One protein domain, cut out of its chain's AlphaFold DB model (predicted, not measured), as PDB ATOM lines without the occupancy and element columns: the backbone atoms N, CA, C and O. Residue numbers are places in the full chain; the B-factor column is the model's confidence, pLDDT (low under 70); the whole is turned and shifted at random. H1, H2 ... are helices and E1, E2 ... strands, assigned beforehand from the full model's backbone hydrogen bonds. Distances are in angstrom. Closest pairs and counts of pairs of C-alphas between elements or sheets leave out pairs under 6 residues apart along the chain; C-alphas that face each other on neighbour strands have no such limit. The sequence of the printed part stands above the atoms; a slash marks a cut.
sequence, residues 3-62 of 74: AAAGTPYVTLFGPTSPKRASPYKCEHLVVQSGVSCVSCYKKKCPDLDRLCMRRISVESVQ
ATOM      1  N   ALA A   3     -42.188  27.901 -16.189       90.75
ATOM      2  CA  ALA A   3     -43.297  26.991 -15.878       90.75
ATOM      3  C   ALA A   3     -42.998  25.989 -14.748       90.75
ATOM      4  O   ALA A   3     -43.828  25.761 -13.881       90.75
ATOM      5  N   ALA A   4     -41.800  25.398 -14.751       90.25
ATOM      6  CA  ALA A   4     -41.393  24.419 -13.744       90.25
ATOM      7  C   ALA A   4     -40.991  25.080 -12.418       90.25
ATOM      8  O   ALA A   4     -41.070  24.454 -11.370       90.25
ATOM      9  N   ALA A   5     -40.563  26.342 -12.468       92.56
ATOM     10  CA  ALA A   5     -40.153  27.116 -11.304       92.56
ATOM     11  C   ALA A   5     -41.333  27.789 -10.576       92.56
ATOM     12  O   ALA A   5     -41.102  28.564  -9.654       92.56
ATOM     13  N   GLY A   6     -42.579  27.570 -11.017       88.56
ATOM     14  CA  GLY A   6     -43.754  28.256 -10.464       88.56
ATOM     15  C   GLY A   6     -43.722  29.775 -10.661       88.56
ATOM     16  O   GLY A   6     -44.416  30.509  -9.968       88.56
ATOM     17  N   THR A   7     -42.892  30.270 -11.582       92.31
ATOM     18  CA  THR A   7     -42.771  31.703 -11.854       92.31
ATOM     19  C   THR A   7     -43.859  32.120 -12.836       92.31
ATOM     20  O   THR A   7     -43.945  31.483 -13.883       92.31
ATOM     21  N   PRO A   8     -44.639  33.180 -12.574       92.75
ATOM     22  CA  PRO A   8     -45.662  33.678 -13.494       92.75
ATOM     23  C   PRO A   8     -45.064  34.072 -14.840       92.75
ATOM     24  O   PRO A   8     -44.010  34.707 -14.902       92.75
ATOM     25  N   TYR A   9     -45.730  33.705 -15.930       94.94
ATOM     26  CA  TYR A   9     -45.239  33.973 -17.278       94.94
ATOM     27  C   TYR A   9     -46.368  33.956 -18.306       94.94
ATOM     28  O   TYR A   9     -47.459  33.452 -18.063       94.94
ATOM     29  N   VAL A  10     -46.061  34.462 -19.496       96.81
ATOM     30  CA  VAL A  10     -46.861  34.309 -20.714       96.81
ATOM     31  C   VAL A  10     -45.950  33.819 -21.830       96.81
ATOM     32  O   VAL A  10     -44.749  34.096 -21.813       96.81
ATOM     33  N   THR A  11     -46.487  33.076 -22.798       96.62
ATOM     34  CA  THR A  11     -45.676  32.569 -23.918       96.62
ATOM     35  C   THR A  11     -46.137  33.160 -25.237       96.62
ATOM     36  O   THR A  11     -47.289  32.998 -25.629       96.62
ATOM     37  N   LEU A  12     -45.215  33.803 -25.952       97.75
ATOM     38  CA  LEU A  12     -45.468  34.344 -27.282       97.75
ATOM     39  C   LEU A  12     -45.053  33.317 -28.333       97.75
ATOM     40  O   LEU A  12     -43.899  32.884 -28.367       97.75
ATOM     41  N   PHE A  13     -45.975  32.948 -29.217       97.94
ATOM     42  CA  PHE A  13     -45.694  32.038 -30.319       97.94
ATOM     43  C   PHE A  13     -45.898  32.741 -31.665       97.94
ATOM     44  O   PHE A  13     -46.907  33.392 -31.901       97.94
ATOM     45  N   GLY A  14     -44.943  32.571 -32.580       97.31
ATOM     46  CA  GLY A  14     -45.054  33.015 -33.973       97.31
ATOM     47  C   GLY A  14     -44.887  31.833 -34.920       97.31
ATOM     48  O   GLY A  14     -45.877  31.197 -35.269       97.31
ATOM     49  N   PRO A  15     -43.653  31.490 -35.333       96.94
ATOM     50  CA  PRO A  15     -43.404  30.370 -36.244       96.94
ATOM     51  C   PRO A  15     -43.559  28.995 -35.581       96.94
ATOM     52  O   PRO A  15     -43.800  28.012 -36.276       96.94
ATOM     53  N   THR A  16     -43.423  28.913 -34.259       97.19
ATOM     54  CA  THR A  16     -43.557  27.672 -33.487       97.19
ATOM     55  C   THR A  16     -45.008  27.487 -33.043       97.19
ATOM     56  O   THR A  16     -45.663  28.458 -32.672       97.19
ATOM     57  N   SER A  17     -45.513  26.251 -33.065       96.44
ATOM     58  CA  SER A  17     -46.877  25.942 -32.632       96.44
ATOM     59  C   SER A  17     -46.971  25.709 -31.118       96.44
ATOM     60  O   SER A  17     -46.239  24.857 -30.596       96.44
ATOM     61  N   PRO A  18     -47.925  26.352 -30.420       96.44
ATOM     62  CA  PRO A  18     -48.196  26.086 -29.012       96.44
ATOM     63  C   PRO A  18     -48.717  24.668 -28.783       96.44
ATOM     64  O   PRO A  18     -48.401  24.073 -27.764       96.44
ATOM     65  N   LYS A  19     -49.407  24.056 -29.759       94.88
ATOM     66  CA  LYS A  19     -49.892  22.667 -29.638       94.88
ATOM     67  C   LYS A  19     -48.773  21.654 -29.381       94.88
ATOM     68  O   LYS A  19     -49.032  20.571 -28.878       94.88
ATOM     69  N   ARG A  20     -47.543  21.986 -29.780       95.62
ATOM     70  CA  ARG A  20     -46.371  21.113 -29.641       95.62
ATOM     71  C   ARG A  20     -45.410  21.548 -28.545       95.62
ATOM     72  O   ARG A  20     -44.666  20.717 -28.046       95.62
ATOM     73  N   ALA A  21     -45.350  22.847 -28.269       95.38
ATOM     74  CA  ALA A  21     -44.284  23.443 -27.471       95.38
ATOM     75  C   ALA A  21     -44.794  24.294 -26.303       95.38
ATOM     76  O   ALA A  21     -43.975  24.825 -25.554       95.38
ATOM     77  N   SER A  22     -46.112  24.455 -26.146       94.69
ATOM     78  CA  SER A  22     -46.658  25.090 -24.951       94.69
ATOM     79  C   SER A  22     -46.275  24.259 -23.727       94.69
ATOM     80  O   SER A  22     -46.345  23.028 -23.785       94.69
ATOM     81  N   PRO A  23     -45.883  24.899 -22.617       92.56
ATOM     82  CA  PRO A  23     -45.704  24.185 -21.367       92.56
ATOM     83  C   PRO A  23     -47.002  23.496 -20.945       92.56
ATOM     84  O   PRO A  23     -48.101  24.005 -21.188       92.56
ATOM     85  N   TYR A  24     -46.839  22.336 -20.313       91.00
ATOM     86  CA  TYR A  24     -47.935  21.482 -19.874       91.00
ATOM     87  C   TYR A  24     -48.929  22.252 -18.997       91.00
ATOM     88  O   TYR A  24     -48.518  22.859 -18.011       91.00
ATOM     89  N   LYS A  25     -50.222  22.193 -19.348       90.38
ATOM     90  CA  LYS A  25     -51.331  22.854 -18.631       90.38
ATOM     91  C   LYS A  25     -51.276  24.389 -18.611       90.38
ATOM     92  O   LYS A  25     -52.004  25.021 -17.847       90.38
ATOM     93  N   CYS A  26     -50.455  25.010 -19.456       92.94
ATOM     94  CA  CYS A  26     -50.328  26.467 -19.548       92.94
ATOM     95  C   CYS A  26     -50.719  27.017 -20.927       92.94
ATOM     96  O   CYS A  26     -50.346  28.131 -21.290       92.94
ATOM     97  N   GLU A  27     -51.489  26.253 -21.699       94.12
ATOM     98  CA  GLU A  27     -51.947  26.612 -23.045       94.12
ATOM     99  C   GLU A  27     -52.803  27.888 -23.040       94.12
ATOM    100  O   GLU A  27     -52.806  28.645 -24.006       94.12
ATOM    101  N   HIS A  28     -53.487  28.169 -21.929       93.88
ATOM    102  CA  HIS A  28     -54.306  29.365 -21.734       93.88
ATOM    103  C   HIS A  28     -53.487  30.667 -21.587       93.88
ATOM    104  O   HIS A  28     -54.046  31.753 -21.739       93.88
ATOM    105  N   LEU A  29     -52.172  30.574 -21.340       96.06
ATOM    106  CA  LEU A  29     -51.241  31.712 -21.233       96.06
ATOM    107  C   LEU A  29     -50.474  31.982 -22.540       96.06
ATOM    108  O   LEU A  29     -49.497  32.738 -22.566       96.06
ATOM    109  N   VAL A  30     -50.890  31.337 -23.630       97.06
ATOM    110  CA  VAL A  30     -50.325  31.538 -24.963       97.06
ATOM    111  C   VAL A  30     -50.901  32.792 -25.610       97.06
ATOM    112  O   VAL A  30     -52.110  33.018 -25.607       97.06
ATOM    113  N   VAL A  31     -50.023  33.559 -26.253       98.06
ATOM    114  CA  VAL A  31     -50.385  34.652 -27.152       98.06
ATOM    115  C   VAL A  31     -49.865  34.341 -28.554       98.06
ATOM    116  O   VAL A  31     -48.686  34.029 -28.751       98.06
ATOM    117  N   GLN A  32     -50.758  34.444 -29.533       97.25
ATOM    118  CA  GLN A  32     -50.478  34.319 -30.959       97.25
ATOM    119  C   GLN A  32     -51.204  35.430 -31.711       97.25
ATOM    120  O   GLN A  32     -52.303  35.824 -31.330       97.25
ATOM    121  N   SER A  33     -50.602  35.924 -32.791       96.88
ATOM    122  CA  SER A  33     -51.326  36.791 -33.722       96.88
ATOM    123  C   SER A  33     -52.317  35.977 -34.566       96.88
ATOM    124  O   SER A  33     -52.194  34.761 -34.692       96.88
ATOM    125  N   GLY A  34     -53.292  36.650 -35.178       95.56
ATOM    126  CA  GLY A  34     -54.291  36.016 -36.050       95.56
ATOM    127  C   GLY A  34     -53.865  35.844 -37.514       95.56
ATOM    128  O   GLY A  34     -54.714  35.606 -38.366       95.56
ATOM    129  N   VAL A  35     -52.583  36.029 -37.853       96.69
ATOM    130  CA  VAL A  35     -52.139  35.975 -39.259       96.69
ATOM    131  C   VAL A  35     -51.955  34.536 -39.745       96.69
ATOM    132  O   VAL A  35     -51.581  33.642 -38.990       96.69
ATOM    133  N   SER A  36     -52.135  34.312 -41.046       95.19
ATOM    134  CA  SER A  36     -52.115  32.971 -41.649       95.19
ATOM    135  C   SER A  36     -50.765  32.246 -41.575       95.19
ATOM    136  O   SER A  36     -50.724  31.022 -41.642       95.19
ATOM    137  N   CYS A  37     -49.648  32.969 -41.435       95.56
ATOM    138  CA  CYS A  37     -48.306  32.375 -41.407       95.56
ATOM    139  C   CYS A  37     -47.845  31.895 -40.013       95.56
ATOM    140  O   CYS A  37     -46.693  31.477 -39.846       95.56
ATOM    141  N   VAL A  38     -48.719  31.962 -39.008       96.56
ATOM    142  CA  VAL A  38     -48.473  31.445 -37.656       96.56
ATOM    143  C   VAL A  38     -48.251  29.927 -37.692       96.56
ATOM    144  O   VAL A  38     -48.840  29.213 -38.496       96.56
ATOM    145  N   SER A  39     -47.385  29.413 -36.816       96.44
ATOM    146  CA  SER A  39     -47.015  27.991 -36.728       96.44
ATOM    147  C   SER A  39     -46.380  27.398 -38.002       96.44
ATOM    148  O   SER A  39     -46.455  26.192 -38.220       96.44
ATOM    149  N   CYS A  40     -45.740  28.210 -38.854       96.50
ATOM    150  CA  CYS A  40     -45.170  27.734 -40.122       96.50
ATOM    151  C   CYS A  40     -43.853  26.940 -40.010       96.50
ATOM    152  O   CYS A  40     -43.438  26.338 -40.997       96.50
ATOM    153  N   TYR A  41     -43.157  26.974 -38.864       96.00
ATOM    154  CA  TYR A  41     -41.863  26.310 -38.614       96.00
ATOM    155  C   TYR A  41     -40.731  26.602 -39.624       96.00
ATOM    156  O   TYR A  41     -39.700  25.923 -39.628       96.00
ATOM    157  N   LYS A  42     -40.869  27.627 -40.472       95.44
ATOM    158  CA  LYS A  42     -39.835  27.983 -41.449       95.44
ATOM    159  C   LYS A  42     -38.595  28.533 -40.737       95.44
ATOM    160  O   LYS A  42     -38.689  29.481 -39.963       95.44
ATOM    161  N   LYS A  43     -37.417  27.981 -41.059       93.81
ATOM    162  CA  LYS A  43     -36.117  28.445 -40.531       93.81
ATOM    163  C   LYS A  43     -35.778  29.873 -40.966       93.81
ATOM    164  O   LYS A  43     -35.158  30.618 -40.215       93.81
ATOM    165  N   LYS A  44     -36.184  30.244 -42.183       95.62
ATOM    166  CA  LYS A  44     -36.098  31.605 -42.717       95.62
ATOM    167  C   LYS A  44     -37.509  32.090 -43.016       95.62
ATOM    168  O   LYS A  44     -38.272  31.398 -43.692       95.62
ATOM    169  N   CYS A  45     -37.861  33.252 -42.476       96.00
ATOM    170  CA  CYS A  45     -39.105  33.910 -42.848       96.00
ATOM    171  C   CYS A  45     -38.984  34.333 -44.322       96.00
ATOM    172  O   CYS A  45     -37.911  34.811 -44.692       96.00
ATOM    173  N   PRO A  46     -40.025  34.157 -45.155       92.06
ATOM    174  CA  PRO A  46     -40.078  34.860 -46.437       92.06
ATOM    175  C   PRO A  46     -40.109  36.380 -46.188       92.06
ATOM    176  O   PRO A  46     -40.094  36.816 -45.033       92.06
ATOM    177  N   ASP A  47     -40.234  37.183 -47.241       90.75
ATOM    178  CA  ASP A  47     -40.255  38.658 -47.203       90.75
ATOM    179  C   ASP A  47     -41.496  39.276 -46.506       90.75
ATOM    180  O   ASP A  47     -41.972  40.351 -46.849       90.75
ATOM    181  N   LEU A  48     -42.038  38.588 -45.498       95.00
ATOM    182  CA  LEU A  48     -43.105  39.006 -44.589       95.00
ATOM    183  C   LEU A  48     -42.564  39.594 -43.277       95.00
ATOM    184  O   LEU A  48     -43.345  39.850 -42.365       95.00
ATOM    185  N   ASP A  49     -41.243  39.725 -43.122       94.88
ATOM    186  CA  ASP A  49     -40.610  40.401 -41.980       94.88
ATOM    187  C   ASP A  49     -41.105  39.916 -40.595       94.88
ATOM    188  O   ASP A  49     -41.410  40.682 -39.679       94.88
ATOM    189  N   ARG A  50     -41.234  38.590 -40.438       95.69
ATOM    190  CA  ARG A  50     -41.732  37.944 -39.206       95.69
ATOM    191  C   ARG A  50     -43.079  38.513 -38.735       95.69
ATOM    192  O   ARG A  50     -43.312  38.631 -37.530       95.69
ATOM    193  N   LEU A  51     -43.979  38.805 -39.681       97.38
ATOM    194  CA  LEU A  51     -45.314  39.363 -39.439       97.38
ATOM    195  C   LEU A  51     -46.052  38.698 -38.267       97.38
ATOM    196  O   LEU A  51     -46.650  39.393 -37.453       97.38
ATOM    197  N   CYS A  52     -45.972  37.367 -38.142       97.38
ATOM    198  CA  CYS A  52     -46.629  36.618 -37.069       97.38
ATOM    199  C   CYS A  52     -46.168  36.992 -35.654       97.38
ATOM    200  O   CYS A  52     -46.976  36.925 -34.731       97.38
ATOM    201  N   MET A  53     -44.914  37.410 -35.479       97.12
ATOM    202  CA  MET A  53     -44.415  37.935 -34.205       97.12
ATOM    203  C   MET A  53     -44.734  39.423 -34.066       97.12
ATOM    204  O   MET A  53     -45.183  39.856 -33.014       97.12
ATOM    205  N   ARG A  54     -44.547  40.210 -35.137       96.94
ATOM    206  CA  ARG A  54     -44.760  41.669 -35.105       96.94
ATOM    207  C   ARG A  54     -46.217  42.074 -34.881       96.94
ATOM    208  O   ARG A  54     -46.471  43.159 -34.380       96.94
ATOM    209  N   ARG A  55     -47.172  41.230 -35.278       97.75
ATOM    210  CA  ARG A  55     -48.616  41.468 -35.105       97.75
ATOM    211  C   ARG A  55     -49.159  40.994 -33.759       97.75
ATOM    212  O   ARG A  55     -50.370  41.025 -33.569       97.75
ATOM    213  N   ILE A  56     -48.305  40.535 -32.848       98.19
ATOM    214  CA  ILE A  56     -48.707  40.317 -31.459       98.19
ATOM    215  C   ILE A  56     -48.879  41.697 -30.824       98.19
ATOM    216  O   ILE A  56     -47.914  42.456 -30.738       98.19
ATOM    217  N   SER A  57     -50.107  42.037 -30.434       97.69
ATOM    218  CA  SER A  57     -50.399  43.333 -29.830       97.69
ATOM    219  C   SER A  57     -50.043  43.337 -28.343       97.69
ATOM    220  O   SER A  57     -50.054  42.295 -27.683       97.69
ATOM    221  N   VAL A  58     -49.722  44.517 -27.813       98.06
ATOM    222  CA  VAL A  58     -49.378  44.681 -26.393       98.06
ATOM    223  C   VAL A  58     -50.583  44.353 -25.513       98.06
ATOM    224  O   VAL A  58     -50.428  43.716 -24.476       98.06
ATOM    225  N   GLU A  59     -51.783  44.707 -25.959       97.94
ATOM    226  CA  GLU A  59     -53.045  44.489 -25.254       97.94
ATOM    227  C   GLU A  59     -53.307  42.994 -25.033       97.94
ATOM    228  O   GLU A  59     -53.604  42.578 -23.915       97.94
ATOM    229  N   SER A  60     -53.109  42.153 -26.059       97.31
ATOM    230  CA  SER A  60     -53.252  40.697 -25.909       97.31
ATOM    231  C   SER A  60     -52.235  40.103 -24.931       97.31
ATOM    232  O   SER A  60     -52.533  39.127 -24.243       97.31
ATOM    233  N   VAL A  61     -51.033  40.681 -24.844       98.06
ATOM    234  CA  VAL A  61     -50.020  40.254 -23.869       98.06
ATOM    235  C   VAL A  61     -50.412  40.683 -22.455       98.06
ATOM    236  O   VAL A  61     -50.324  39.874 -21.533       98.06
ATOM    237  N   GLN A  62     -50.885  41.919 -22.282       97.69
ATOM    238  CA  GLN A  62     -51.346  42.444 -20.994       97.69
ATOM    239  C   GLN A  62     -52.534  41.655 -20.432       97.69
ATOM    240  O   GLN A  62     -52.549  41.360 -19.235       97.69
TER     241      GLN A  62
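Overview. This is residues 3 to 62 of the 74 residues of an uncharacterized protein of Candidatus Woesebacteria bacterium (UniProt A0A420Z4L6). This is a domain of little regular structure, mostly loops, with two short parallel strands, E1 and E2, side by side near its middle and the helices H1 and H3 out on opposite sides of them. Residues 3 to 7 lie toward one end of the long axis, the loop of residues 33 to 50 toward the other. The 60 printed residues, 19 in named elements, run E1, H1, E2, H2, H3; the class is mixed. It is only just compact, close to loose (radius of gyration of the C-alphas 12.2 A), and elongated, 38 by 25 by 15 A.

Along the chain. E1 is residues 11 to 13, from C-alpha 11 at (-45.676, 32.569, -23.918); H1 18 to 21; E2 30 to 32, 6.6 A long; H2 51 to 54; H3 58 to 62, ending at C-alpha 62 (-51.346, 42.444, -20.994).

Arrangement. E1, H1 and E2 form a strand-helix-strand unit, parallel strands joined through a helix, its crossover right-handed. N 31 and O 11 are 2.9 A apart. The closest C-alphas of E2 and H3, Val 31 and Val 61, are 6.5 A apart. H1 and H2 are apart. In H3 the O i to N i+4 pair is within hydrogen-bond range; H1 and H2 are too short for one.

Size, cuts and confidence. The printed part has no cut. The link E2 to H2 is long. No printed residue is under 70 in pLDDT.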